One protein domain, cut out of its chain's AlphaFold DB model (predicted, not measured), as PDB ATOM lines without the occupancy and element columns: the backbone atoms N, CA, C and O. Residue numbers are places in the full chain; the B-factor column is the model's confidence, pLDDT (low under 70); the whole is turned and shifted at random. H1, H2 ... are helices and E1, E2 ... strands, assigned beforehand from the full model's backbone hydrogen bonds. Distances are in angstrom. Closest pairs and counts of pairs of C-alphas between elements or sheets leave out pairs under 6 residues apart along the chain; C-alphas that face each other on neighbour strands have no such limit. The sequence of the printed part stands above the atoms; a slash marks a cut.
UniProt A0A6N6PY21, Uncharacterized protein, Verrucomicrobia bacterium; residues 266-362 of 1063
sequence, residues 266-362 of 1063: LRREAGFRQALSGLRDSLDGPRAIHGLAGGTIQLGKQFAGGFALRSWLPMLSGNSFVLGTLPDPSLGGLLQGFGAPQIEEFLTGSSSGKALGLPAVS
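This is residues 266 to 362 of the 1063 residues of an uncharacterized protein of Verrucomicrobia bacterium (UniProt A0A6N6PY21). Little regular structure: loops make most of the body, with helix H1 at one end of the longest axis, short strand E1 toward the other, and H4 among loops between them. The 97 printed residues include four named helices and one named strand, in the order H1, H2, H3, E1, H4; the class is mostly helix, with only 38 residues in named elements. It is only just compact, close to loose, with radius of gyration of the C-alphas 14.6 A and spans of 41 by 32 by 19 A.

H1, residues 266 to 281, runs 22.3 A from C-alpha 266 at (-1.131, -25.448, 39.226). H2 is residues 299 to 304, H3 309 to 312, E1 320 to 322. H4, residues 340 to 348, runs 12.2 A to C-alpha 348 at (-2.157, -3.039, 18.042).

H1 and H2 are close but not clearly touching; their closest C-alphas, of Leu 279 and Leu 299, are 6.5 A apart. H3 is apart from H2 and H4. E1 and H4 are near each other. E1 pairs with no named strand. Every O i to N i+4 pair is within hydrogen-bond range in H1 and H4, 1 of 2 in H2; H3 is too short for one.

The printed part has no cut. Links H1 to H2 and E1 to H4 are long. Residues 320 to 323 and 346 to 362 have pLDDT under 70.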
ATOM      1  N   LEU A 266      -0.948 -24.139  39.873       83.44
ATOM      2  CA  LEU A 266      -1.131 -25.448  39.226       83.44
ATOM      3  C   LEU A 266      -1.969 -25.383  37.945       83.44
ATOM      4  O   LEU A 266      -1.598 -25.985  36.943       83.44
ATOM      5  N   ARG A 267      -3.054 -24.596  37.927       81.31
ATOM      6  CA  ARG A 267      -3.864 -24.408  36.708       81.31
ATOM      7  C   ARG A 267      -3.082 -23.723  35.584       81.31
ATOM      8  O   ARG A 267      -3.198 -24.121  34.427       81.31
ATOM      9  N   ARG A 268      -2.275 -22.707  35.912       82.06
ATOM     10  CA  ARG A 268      -1.441 -21.996  34.926       82.06
ATOM     11  C   ARG A 268      -0.314 -22.885  34.410       82.06
ATOM     12  O   ARG A 268      -0.057 -22.897  33.213       82.06
ATOM     13  N   GLU A 269       0.316 -23.641  35.300       90.56
ATOM     14  CA  GLU A 269       1.354 -24.618  34.975       90.56
ATOM     15  C   GLU A 269       0.803 -25.734  34.074       90.56
ATOM     16  O   GLU A 269       1.397 -26.037  33.041       90.56
ATOM     17  N   ALA A 270      -0.376 -26.281  34.389       87.44
ATOM     18  CA  ALA A 270      -1.030 -27.297  33.569       87.44
ATOM     19  C   ALA A 270      -1.350 -26.769  32.159       87.44
ATOM     20  O   ALA A 270      -1.061 -27.444  31.169       87.44
ATOM     21  N   GLY A 271      -1.868 -25.539  32.059       89.44
ATOM     22  CA  GLY A 271      -2.059 -24.858  30.775       89.44
ATOM     23  C   GLY A 271      -0.744 -24.649  30.016       89.44
ATOM     24  O   GLY A 271      -0.680 -24.902  28.813       89.44
ATOM     25  N   PHE A 272       0.337 -24.274  30.712       91.19
ATOM     26  CA  PHE A 272       1.668 -24.130  30.118       91.19
ATOM     27  C   PHE A 272       2.216 -25.463  29.589       91.19
ATOM     28  O   PHE A 272       2.721 -25.498  28.469       91.19
ATOM     29  N   ARG A 273       2.061 -26.579  30.316       93.12
ATOM     30  CA  ARG A 273       2.448 -27.915  29.821       93.12
ATOM     31  C   ARG A 273       1.677 -28.317  28.575       93.12
ATOM     32  O   ARG A 273       2.285 -28.811  27.629       93.12
ATOM     33  N   GLN A 274       0.363 -28.094  28.557       92.38
ATOM     34  CA  GLN A 274      -0.464 -28.380  27.385       92.38
ATOM     35  C   GLN A 274      -0.032 -27.534  26.183       92.38
ATOM     36  O   GLN A 274       0.119 -28.064  25.083       92.38
ATOM     37  N   ALA A 275       0.232 -26.242  26.397       92.19
ATOM     38  CA  ALA A 275       0.743 -25.364  25.353       92.19
ATOM     39  C   ALA A 275       2.118 -25.828  24.843       92.19
ATOM     40  O   ALA A 275       2.320 -25.944  23.638       92.19
ATOM     41  N   LEU A 276       3.046 -26.161  25.746       94.00
ATOM     42  CA  LEU A 276       4.401 -26.600  25.405       94.00
ATOM     43  C   LEU A 276       4.411 -27.950  24.671       94.00
ATOM     44  O   LEU A 276       5.158 -28.116  23.707       94.00
ATOM     45  N   SER A 277       3.555 -28.892  25.084       93.38
ATOM     46  CA  SER A 277       3.351 -30.166  24.384       93.38
ATOM     47  C   SER A 277       2.775 -29.938  22.991       93.38
ATOM     48  O   SER A 277       3.319 -30.451  22.019       93.38
ATOM     49  N   GLY A 278       1.733 -29.108  22.869       93.00
ATOM     50  CA  GLY A 278       1.157 -28.770  21.570       93.00
ATOM     51  C   GLY A 278       2.174 -28.105  20.638       93.00
ATOM     52  O   GLY A 278       2.237 -28.435  19.456       93.00
ATOM     53  N   LEU A 279       3.010 -27.198  21.162       93.56
ATOM     54  CA  LEU A 279       4.057 -26.533  20.385       93.56
ATOM     55  C   LEU A 279       5.108 -27.537  19.904       93.56
ATOM     56  O   LEU A 279       5.518 -27.478  18.744       93.56
ATOM     57  N   ARG A 280       5.497 -28.490  20.758       94.75
ATOM     58  CA  ARG A 280       6.383 -29.597  20.380       94.75
ATOM     59  C   ARG A 280       5.770 -30.460  19.279       94.75
ATOM     60  O   ARG A 280       6.440 -30.710  18.282       94.75
ATOM     61  N   ASP A 281       4.509 -30.855  19.412       94.19
ATOM     62  CA  ASP A 281       3.810 -31.652  18.396       94.19
ATOM     63  C   ASP A 281       3.640 -30.877  17.081       94.19
ATOM     64  O   ASP A 281       3.593 -31.468  15.997       94.19
ATOM     65  N   SER A 282       3.590 -29.543  17.156       95.19
ATOM     66  CA  SER A 282       3.466 -28.676  15.983       95.19
ATOM     67  C   SER A 282       4.733 -28.584  15.118       95.19
ATOM     68  O   SER A 282       4.710 -28.027  14.014       95.19
ATOM     69  N   LEU A 283       5.849 -29.157  15.586       94.56
ATOM     70  CA  LEU A 283       7.076 -29.292  14.799       94.56
ATOM     71  C   LEU A 283       6.877 -30.172  13.561       94.56
ATOM     72  O   LEU A 283       7.552 -29.952  12.556       94.56
ATOM     73  N   ASP A 284       5.948 -31.128  13.627       93.06
ATOM     74  CA  ASP A 284       5.723 -32.127  12.578       93.06
ATOM     75  C   ASP A 284       4.425 -31.875  11.775       93.06
ATOM     76  O   ASP A 284       4.112 -32.602  10.834       93.06
ATOM     77  N   GLY A 285       3.662 -30.823  12.101       91.75
ATOM     78  CA  GLY A 285       2.456 -30.413  11.370       91.75
ATOM     79  C   GLY A 285       1.592 -29.407  12.142       91.75
ATOM     80  O   GLY A 285       1.868 -29.156  13.305       91.75
ATOM     81  N   PRO A 286       0.540 -28.821  11.543       92.69
ATOM     82  CA  PRO A 286      -0.320 -27.862  12.239       92.69
ATOM     83  C   PRO A 286      -1.032 -28.494  13.445       92.69
ATOM     84  O   PRO A 286      -1.542 -29.617  13.354       92.69
ATOM     85  N   ARG A 287      -1.071 -27.791  14.580       94.19
ATOM     86  CA  ARG A 287      -1.741 -28.214  15.821       94.19
ATOM     87  C   ARG A 287      -2.473 -27.046  16.469       94.19
ATOM     88  O   ARG A 287      -1.988 -25.918  16.456       94.19
ATOM     89  N   ALA A 288      -3.631 -27.321  17.058       88.38
ATOM     90  CA  ALA A 288      -4.264 -26.383  17.979       88.38
ATOM     91  C   ALA A 288      -3.461 -26.350  19.287       88.38
ATOM     92  O   ALA A 288      -3.023 -27.396  19.767       88.38
ATOM     93  N   ILE A 289      -3.264 -25.159  19.850       87.06
ATOM     94  CA  ILE A 289      -2.485 -24.954  21.075       87.06
ATOM     95  C   ILE A 289      -3.413 -24.427  22.166       87.06
ATOM     96  O   ILE A 289      -4.265 -23.578  21.911       87.06
ATOM     97  N   HIS A 290      -3.243 -24.922  23.392       83.62
ATOM     98  CA  HIS A 290      -3.975 -24.421  24.553       83.62
ATOM     99  C   HIS A 290      -3.793 -22.898  24.695       83.62
ATOM    100  O   HIS A 290      -2.668 -22.403  24.683       83.62
ATOM    101  N   GLY A 291      -4.900 -22.160  24.828       74.19
ATOM    102  CA  GLY A 291      -4.900 -20.695  24.924       74.19
ATOM    103  C   GLY A 291      -4.931 -19.944  23.585       74.19
ATOM    104  O   GLY A 291      -5.040 -18.722  23.600       74.19
ATOM    105  N   LEU A 292      -4.892 -20.641  22.443       76.25
ATOM    106  CA  LEU A 292      -5.028 -20.045  21.114       76.25
ATOM    107  C   LEU A 292      -6.350 -20.487  20.461       76.25
ATOM    108  O   LEU A 292      -6.448 -21.582  19.909       76.25
ATOM    109  N   ALA A 293      -7.380 -19.641  20.531       73.00
ATOM    110  CA  ALA A 293      -8.685 -19.913  19.928       73.00
ATOM    111  C   ALA A 293      -8.727 -19.502  18.444       73.00
ATOM    112  O   ALA A 293      -8.163 -18.481  18.066       73.00
ATOM    113  N   GLY A 294      -9.433 -20.272  17.610       71.25
ATOM    114  CA  GLY A 294      -9.743 -19.882  16.225       71.25
ATOM    115  C   GLY A 294      -8.709 -20.261  15.156       71.25
ATOM    116  O   GLY A 294      -8.955 -20.001  13.983       71.25
ATOM    117  N   GLY A 295      -7.605 -20.928  15.509       85.31
ATOM    118  CA  GLY A 295      -6.608 -21.366  14.529       85.31
ATOM    119  C   GLY A 295      -5.620 -22.414  15.046       85.31
ATOM    120  O   GLY A 295      -5.785 -22.985  16.122       85.31
ATOM    121  N   THR A 296      -4.590 -22.692  14.248       91.31
ATOM    122  CA  THR A 296      -3.532 -23.674  14.540       91.31
ATOM    123  C   THR A 296      -2.143 -23.072  14.325       91.31
ATOM    124  O   THR A 296      -1.982 -22.132  13.545       91.31
ATOM    125  N   ILE A 297      -1.141 -23.621  15.018       92.12
ATOM    126  CA  ILE A 297       0.280 -23.288  14.863       92.12
ATOM    127  C   ILE A 297       1.007 -24.451  14.182       92.12
ATOM    128  O   ILE A 297       0.745 -25.610  14.499       92.12
ATOM    129  N   GLN A 298       1.954 -24.155  13.289       93.12
ATOM    130  CA  GLN A 298       2.924 -25.108  12.746       93.12
ATOM    131  C   GLN A 298       4.358 -24.627  13.020       93.12
ATOM    132  O   GLN A 298       5.029 -24.098  12.130       93.12
ATOM    133  N   LEU A 299       4.855 -24.826  14.248       91.94
ATOM    134  CA  LEU A 299       6.169 -24.331  14.686       91.94
ATOM    135  C   LEU A 299       7.329 -24.863  13.835       91.94
ATOM    136  O   LEU A 299       8.343 -24.188  13.677       91.94
ATOM    137  N   GLY A 300       7.170 -26.032  13.203       90.94
ATOM    138  CA  GLY A 300       8.163 -26.569  12.265       90.94
ATOM    139  C   GLY A 300       8.539 -25.601  11.132       90.94
ATOM    140  O   GLY A 300       9.656 -25.664  10.623       90.94
ATOM    141  N   LYS A 301       7.645 -24.665  10.768       88.31
ATOM    142  CA  LYS A 301       7.898 -23.625   9.758       88.31
ATOM    143  C   LYS A 301       8.950 -22.602  10.190       88.31
ATOM    144  O   LYS A 301       9.697 -22.136   9.334       88.31
ATOM    145  N   GLN A 302       9.059 -22.306  11.489       86.44
ATOM    146  CA  GLN A 302      10.098 -21.417  12.022       86.44
ATOM    147  C   GLN A 302      11.492 -21.972  11.702       86.44
ATOM    148  O   GLN A 302      12.333 -21.267  11.154       86.44
ATOM    149  N   PHE A 303      11.691 -23.272  11.936       88.94
ATOM    150  CA  PHE A 303      12.968 -23.964  11.725       88.94
ATOM    151  C   PHE A 303      13.296 -24.267  10.255       88.94
ATOM    152  O   PHE A 303      14.374 -24.773   9.956       88.94
ATOM    153  N   ALA A 304      12.382 -23.965   9.328       83.31
ATOM    154  CA  ALA A 304      12.565 -24.198   7.895       83.31
ATOM    155  C   ALA A 304      13.264 -23.032   7.167       83.31
ATOM    156  O   ALA A 304      13.471 -23.115   5.958       83.31
ATOM    157  N   GLY A 305      13.600 -21.942   7.870       73.69
ATOM    158  CA  GLY A 305      14.276 -20.770   7.292       73.69
ATOM    159  C   GLY A 305      13.359 -19.841   6.489       73.69
ATOM    160  O   GLY A 305      13.841 -18.981   5.759       73.69
ATOM    161  N   GLY A 306      12.038 -20.004   6.614       70.75
ATOM    162  CA  GLY A 306      11.037 -19.125   5.996       70.75
ATOM    163  C   GLY A 306      10.575 -17.965   6.887       70.75
ATOM    164  O   GLY A 306       9.751 -17.173   6.446       70.75
ATOM    165  N   PHE A 307      11.075 -17.873   8.130       73.19
ATOM    166  CA  PHE A 307      10.584 -16.962   9.177       73.19
ATOM    167  C   PHE A 307      11.464 -15.710   9.375       73.19
ATOM    168  O   PHE A 307      12.115 -15.550  10.405       73.19
ATOM    169  N   ALA A 308      11.526 -14.818   8.379       76.94
ATOM    170  CA  ALA A 308      12.268 -13.557   8.505       76.94
ATOM    171  C   ALA A 308      11.355 -12.446   9.043       76.94
ATOM    172  O   ALA A 308      10.463 -11.987   8.325       76.94
ATOM    173  N   LEU A 309      11.616 -11.959  10.261       79.69
ATOM    174  CA  LEU A 309      10.811 -10.914  10.912       79.69
ATOM    175  C   LEU A 309      10.621  -9.679  10.019       79.69
ATOM    176  O   LEU A 309       9.508  -9.172   9.901       79.69
ATOM    177  N   ARG A 310      11.677  -9.242   9.317       84.88
ATOM    178  CA  ARG A 310      11.623  -8.083   8.410       84.88
ATOM    179  C   ARG A 310      10.564  -8.211   7.315       84.88
ATOM    180  O   ARG A 310       9.976  -7.205   6.933       84.88
ATOM    181  N   SER A 311      10.330  -9.419   6.806       80.81
ATOM    182  CA  SER A 311       9.414  -9.660   5.681       80.81
ATOM    183  C   SER A 311       7.933  -9.588   6.054       80.81
ATOM    184  O   SER A 311       7.086  -9.506   5.168       80.81
ATOM    185  N   TRP A 312       7.622  -9.567   7.352       78.38
ATOM    186  CA  TRP A 312       6.251  -9.478   7.861       78.38
ATOM    187  C   TRP A 312       5.957  -8.200   8.608       78.38
ATOM    188  O   TRP A 312       4.835  -8.024   9.077       78.38
ATOM    189  N   LEU A 313       6.939  -7.306   8.724       80.75
ATOM    190  CA  LEU A 313       6.648  -5.994   9.262       80.75
ATOM    191  C   LEU A 313       5.655  -5.300   8.317       80.75
ATOM    192  O   LEU A 313       5.937  -5.194   7.119       80.75
ATOM    193  N   PRO A 314       4.499  -4.840   8.828       78.94
ATOM    194  CA  PRO A 314       3.620  -3.967   8.063       78.94
ATOM    195  C   PRO A 314       4.367  -2.690   7.665       78.94
ATOM    196  O   PRO A 314       5.419  -2.352   8.221       78.94
ATOM    197  N   MET A 315       3.818  -1.953   6.703       83.62
ATOM    198  CA  MET A 315       4.358  -0.640   6.363       83.62
ATOM    199  C   MET A 315       4.365   0.239   7.616       83.62
ATOM    200  O   MET A 315       3.376   0.296   8.341       83.62
ATOM    201  N   LEU A 316       5.472   0.934   7.869       77.38
ATOM    202  CA  LEU A 316       5.545   1.934   8.929       77.38
ATOM    203  C   LEU A 316       5.278   3.321   8.356       77.38
ATOM    204  O   LEU A 316       5.619   3.607   7.213       77.38
ATOM    205  N   SER A 317       4.686   4.180   9.174       74.31
ATOM    206  CA  SER A 317       4.602   5.612   8.938       74.31
ATOM    207  C   SER A 317       4.988   6.300  10.244       74.31
ATOM    208  O   SER A 317       4.305   6.167  11.257       74.31
ATOM    209  N   GLY A 318       6.127   6.984  10.268       77.25
ATOM    210  CA  GLY A 318       6.672   7.474  11.531       77.25
ATOM    211  C   GLY A 318       7.063   6.321  12.475       77.25
ATOM    212  O   GLY A 318       7.840   5.441  12.102       77.25
ATOM    213  N   ASN A 319       6.567   6.353  13.715       71.44
ATOM    214  CA  ASN A 319       6.843   5.351  14.759       71.44
ATOM    215  C   ASN A 319       5.775   4.255  14.864       71.44
ATOM    216  O   ASN A 319       5.756   3.498  15.832       71.44
ATOM    217  N   SER A 320       4.897   4.182  13.869       66.56
ATOM    218  CA  SER A 320       3.630   3.481  13.977       66.56
ATOM    219  C   SER A 320       3.362   2.674  12.706       66.56
ATOM    220  O   SER A 320       3.783   3.063  11.615       66.56
ATOM    221  N   PHE A 321       2.675   1.540  12.818       68.00
ATOM    222  CA  PHE A 321       2.389   0.680  11.662       68.00
ATOM    223  C   PHE A 321       1.059   0.978  10.983       68.00
ATOM    224  O   PHE A 321       0.091   1.350  11.636       68.00
ATOM    225  N   VAL A 322       1.006   0.788   9.667       69.38
ATOM    226  CA  VAL A 322      -0.164   1.053   8.832       69.38
ATOM    227  C   VAL A 322      -1.060  -0.185   8.785       69.38
ATOM    228  O   VAL A 322      -0.638  -1.245   8.322       69.38
ATOM    229  N   LEU A 323      -2.307  -0.048   9.238       65.81
ATOM    230  CA  LEU A 323      -3.307  -1.122   9.180       65.81
ATOM    231  C   LEU A 323      -3.607  -1.549   7.735       65.81
ATOM    232  O   LEU A 323      -3.555  -0.735   6.811       65.81
ATOM    233  N   GLY A 324      -3.926  -2.827   7.542       71.38
ATOM    234  CA  GLY A 324      -4.182  -3.443   6.242       71.38
ATOM    235  C   GLY A 324      -2.936  -3.648   5.377       71.38
ATOM    236  O   GLY A 324      -3.068  -3.997   4.204       71.38
ATOM    237  N   THR A 325      -1.736  -3.407   5.913       79.50
ATOM    238  CA  THR A 325      -0.472  -3.564   5.173       79.50
ATOM    239  C   THR A 325       0.361  -4.748   5.645       79.50
ATOM    240  O   THR A 325       1.507  -4.883   5.213       79.50
ATOM    241  N   LEU A 326      -0.196  -5.612   6.502       82.81
ATOM    242  CA  LEU A 326       0.460  -6.851   6.896       82.81
ATOM    243  C   LEU A 326       0.713  -7.729   5.651       82.81
ATOM    244  O   LEU A 326      -0.249  -8.190   5.032       82.81
ATOM    245  N   PRO A 327       1.982  -7.978   5.264       82.25
ATOM    246  CA  PRO A 327       2.282  -8.639   3.992       82.25
ATOM    247  C   PRO A 327       1.840 -10.104   3.952       82.25
ATOM    248  O   PRO A 327       1.481 -10.620   2.896       82.25
ATOM    249  N   ASP A 328       1.883 -10.775   5.106       84.38
ATOM    250  CA  ASP A 328       1.497 -12.173   5.266       84.38
ATOM    251  C   ASP A 328       0.889 -12.408   6.663       84.38
ATOM    252  O   ASP A 328       1.625 -12.495   7.651       84.38
ATOM    253  N   PRO A 329      -0.444 -12.550   6.775       81.00
ATOM    254  CA  PRO A 329      -1.111 -12.801   8.050       81.00
ATOM    255  C   PRO A 329      -0.866 -14.207   8.609       81.00
ATOM    256  O   PRO A 329      -1.158 -14.466   9.773       81.00
ATOM    257  N   SER A 330      -0.316 -15.125   7.811       83.88
ATOM    258  CA  SER A 330       0.023 -16.476   8.265       83.88
ATOM    259  C   SER A 330       1.406 -16.567   8.914       83.88
ATOM    260  O   SER A 330       1.759 -17.625   9.439       83.88
ATOM    261  N   LEU A 331       2.203 -15.490   8.875       82.38
ATOM    262  CA  LEU A 331       3.598 -15.470   9.330       82.38
ATOM    263  C   LEU A 331       4.404 -16.643   8.736       82.38
ATOM    264  O   LEU A 331       4.950 -17.485   9.456       82.38
ATOM    265  N   GLY A 332       4.415 -16.767   7.406       80.12
ATOM    266  CA  GLY A 332       5.118 -17.837   6.692       80.12
ATOM    267  C   GLY A 332       4.475 -19.212   6.853       80.12
ATOM    268  O   GLY A 332       5.161 -20.238   6.788       80.12
ATOM    269  N   GLY A 333       3.166 -19.251   7.103       83.31
ATOM    270  CA  GLY A 333       2.418 -20.466   7.416       83.31
ATOM    271  C   GLY A 333       2.629 -20.995   8.837       83.31
ATOM    272  O   GLY A 333       2.198 -22.121   9.110       83.31
ATOM    273  N   LEU A 334       3.279 -20.222   9.723       87.75
ATOM    274  CA  LEU A 334       3.359 -20.526  11.155       87.75
ATOM    275  C   LEU A 334       1.958 -20.537  11.776       87.75
ATOM    276  O   LEU A 334       1.657 -21.434  12.558       87.75
ATOM    277  N   LEU A 335       1.122 -19.561  11.423       88.56
ATOM    278  CA  LEU A 335      -0.252 -19.404  11.886       88.56
ATOM    279  C   LEU A 335      -1.226 -19.772  10.768       88.56
ATOM    280  O   LEU A 335      -1.105 -19.304   9.639       88.56
ATOM    281  N   GLN A 336      -2.218 -20.604  11.077       87.88
ATOM    282  CA  GLN A 336      -3.242 -21.025  10.118       87.88
ATOM    283  C   GLN A 336      -4.631 -20.848  10.727       87.88
ATOM    284  O   GLN A 336      -4.856 -21.226  11.874       87.88
ATOM    285  N   GLY A 337      -5.568 -20.301   9.950       82.75
ATOM    286  CA  GLY A 337      -6.945 -20.042  10.391       82.75
ATOM    287  C   GLY A 337      -7.212 -18.619  10.896       82.75
ATOM    288  O   GLY A 337      -8.361 -18.303  11.174       82.75
ATOM    289  N   PHE A 338      -6.193 -17.753  10.949       81.94
ATOM    290  CA  PHE A 338      -6.336 -16.344  11.334       81.94
ATOM    291  C   PHE A 338      -6.416 -15.423  10.114       81.94
ATOM    292  O   PHE A 338      -5.663 -15.585   9.151       81.94
ATOM    293  N   GLY A 339      -7.318 -14.443  10.161       80.62
ATOM    294  CA  GLY A 339      -7.395 -13.363   9.177       80.62
ATOM    295  C   GLY A 339      -6.429 -12.217   9.494       80.62
ATOM    296  O   GLY A 339      -6.088 -11.993  10.653       80.62
ATOM    297  N   ALA A 340      -6.043 -11.440   8.474       77.12
ATOM    298  CA  ALA A 340      -5.204 -10.248   8.653       77.12
ATOM    299  C   ALA A 340      -5.729  -9.267   9.720       77.12
ATOM    300  O   ALA A 340      -4.924  -8.862  10.553       77.12
ATOM    301  N   PRO A 341      -7.046  -8.975   9.811       73.75
ATOM    302  CA  PRO A 341      -7.563  -8.094  10.858       73.75
ATOM    303  C   PRO A 341      -7.302  -8.614  12.275       73.75
ATOM    304  O   PRO A 341      -6.951  -7.832  13.144       73.75
ATOM    305  N   GLN A 342      -7.402  -9.928  12.505       75.19
ATOM    306  CA  GLN A 342      -7.186 -10.526  13.830       75.19
ATOM    307  C   GLN A 342      -5.713 -10.460  14.252       75.19
ATOM    308  O   GLN A 342      -5.402 -10.262  15.424       75.19
ATOM    309  N   ILE A 343      -4.794 -10.622  13.294       76.75
ATOM    310  CA  ILE A 343      -3.356 -10.502  13.552       76.75
ATOM    311  C   ILE A 343      -2.967  -9.040  13.762       76.75
ATOM    312  O   ILE A 343      -2.204  -8.737  14.673       76.75
ATOM    313  N   GLU A 344      -3.510  -8.123  12.966       74.88
ATOM    314  CA  GLU A 344      -3.271  -6.690  13.135       74.88
ATOM    315  C   GLU A 344      -3.847  -6.177  14.461       74.88
ATOM    316  O   GLU A 344      -3.160  -5.450  15.170       74.88
ATOM    317  N   GLU A 345      -5.034  -6.629  14.865       70.50
ATOM    318  CA  GLU A 345      -5.639  -6.340  16.172       70.50
ATOM    319  C   GLU A 345      -4.780  -6.853  17.341       70.50
ATOM    320  O   GLU A 345      -4.591  -6.164  18.349       70.50
ATOM    321  N   PHE A 346      -4.190  -8.045  17.192       69.38
ATOM    322  CA  PHE A 346      -3.204  -8.541  18.146       69.38
ATOM    323  C   PHE A 346      -1.963  -7.641  18.190       69.38
ATOM    324  O   PHE A 346      -1.472  -7.347  19.271       69.38
ATOM    325  N   LEU A 347      -1.454  -7.154  17.057       68.62
ATOM    326  CA  LEU A 347      -0.275  -6.280  17.035       68.62
ATOM    327  C   LEU A 347      -0.544  -4.891  17.644       68.62
ATOM    328  O   LEU A 347       0.362  -4.321  18.257       68.62
ATOM    329  N   THR A 348      -1.765  -4.360  17.515       60.94
ATOM    330  CA  THR A 348      -2.157  -3.039  18.042       60.94
ATOM    331  C   THR A 348      -2.633  -3.058  19.495       60.94
ATOM    332  O   THR A 348      -2.627  -2.021  20.154       60.94
ATOM    333  N   GLY A 349      -3.017  -4.220  20.029       56.78
ATOM    334  CA  GLY A 349      -3.395  -4.382  21.435       56.78
ATOM    335  C   GLY A 349      -4.774  -3.833  21.811       56.78
ATOM    336  O   GLY A 349      -5.053  -3.695  23.003       56.78
ATOM    337  N   SER A 350      -5.643  -3.559  20.833       52.91
ATOM    338  CA  SER A 350      -6.932  -2.878  21.029       52.91
ATOM    339  C   SER A 350      -7.996  -3.685  21.787       52.91
ATOM    340  O   SER A 350      -8.933  -3.081  22.297       52.91
ATOM    341  N   SER A 351      -7.869  -5.011  21.919       45.91
ATOM    342  CA  SER A 351      -8.921  -5.850  22.531       45.91
ATOM    343  C   SER A 351      -8.526  -6.668  23.761       45.91
ATOM    344  O   SER A 351      -9.402  -7.229  24.415       45.91
ATOM    345  N   SER A 352      -7.244  -6.745  24.134       43.62
ATOM    346  CA  SER A 352      -6.807  -7.675  25.198       43.62
ATOM    347  C   SER A 352      -5.885  -7.095  26.272       43.62
ATOM    348  O   SER A 352      -5.523  -7.812  27.207       43.62
ATOM    349  N   GLY A 353      -5.485  -5.819  26.178       40.38
ATOM    350  CA  GLY A 353      -4.637  -5.159  27.187       40.38
ATOM    351  C   GLY A 353      -3.270  -5.824  27.429       40.38
ATOM    352  O   GLY A 353      -2.586  -5.491  28.396       40.38
ATOM    353  N   LYS A 354      -2.868  -6.786  26.587       43.00
ATOM    354  CA  LYS A 354      -1.636  -7.580  26.712       43.00
ATOM    355  C   LYS A 354      -1.008  -7.862  25.347       43.00
ATOM    356  O   LYS A 354      -0.704  -9.009  25.026       43.00
ATOM    357  N   ALA A 355      -0.811  -6.822  24.549       50.50
ATOM    358  CA  ALA A 355      -0.054  -6.938  23.308       50.50
ATOM    359  C   ALA A 355       1.078  -5.909  23.228       50.50
ATOM    360  O   ALA A 355       1.254  -5.130  24.164       50.50
ATOM    361  N   LEU A 356       1.859  -5.938  22.139       47.91
ATOM    362  CA  LEU A 356       3.141  -5.227  21.978       47.91
ATOM    363  C   LEU A 356       3.068  -3.696  22.156       47.91
ATOM    364  O   LEU A 356       4.115  -3.056  22.201       47.91
ATOM    365  N   GLY A 357       1.871  -3.116  22.310       42.28
ATOM    366  CA  GLY A 357       1.679  -1.745  22.792       42.28
ATOM    367  C   GLY A 357       2.194  -0.677  21.831       42.28
ATOM    368  O   GLY A 357       2.518   0.430  22.254       42.28
ATOM    369  N   LEU A 358       2.315  -1.019  20.552       47.88
ATOM    370  CA  LEU A 358       2.861  -0.141  19.532       47.88
ATOM    371  C   LEU A 358       1.721   0.654  18.868       47.88
ATOM    372  O   LEU A 358       0.727   0.057  18.444       47.88
ATOM    373  N   PRO A 359       1.841   1.990  18.777       48.69
ATOM    374  CA  PRO A 359       0.821   2.828  18.160       48.69
ATOM    375  C   PRO A 359       0.674   2.506  16.661       48.69
ATOM    376  O   PRO A 359       1.649   2.226  15.967       48.69
ATOM    377  N   ALA A 360      -0.555   2.523  16.143       51.91
ATOM    378  CA  ALA A 360      -0.842   2.290  14.726       51.91
ATOM    379  C   ALA A 360      -1.098   3.616  13.992       51.91
ATOM    380  O   ALA A 360      -1.796   4.489  14.505       51.91
ATOM    381  N   VAL A 361      -0.577   3.763  12.769       43.03
ATOM    382  CA  VAL A 361      -1.020   4.807  11.836       43.03
ATOM    383  C   VAL A 361      -2.218   4.268  11.085       43.03
ATOM    384  O   VAL A 361      -2.093   3.592  10.064       43.03
ATOM    385  N   SER A 362      -3.412   4.603  11.552       44.69
ATOM    386  CA  SER A 362      -4.573   4.495  10.686       44.69
ATOM    387  C   SER A 362      -4.517   5.655   9.685       44.69
ATOM    388  O   SER A 362      -4.712   6.809  10.066       44.69
TER     389      SER A 362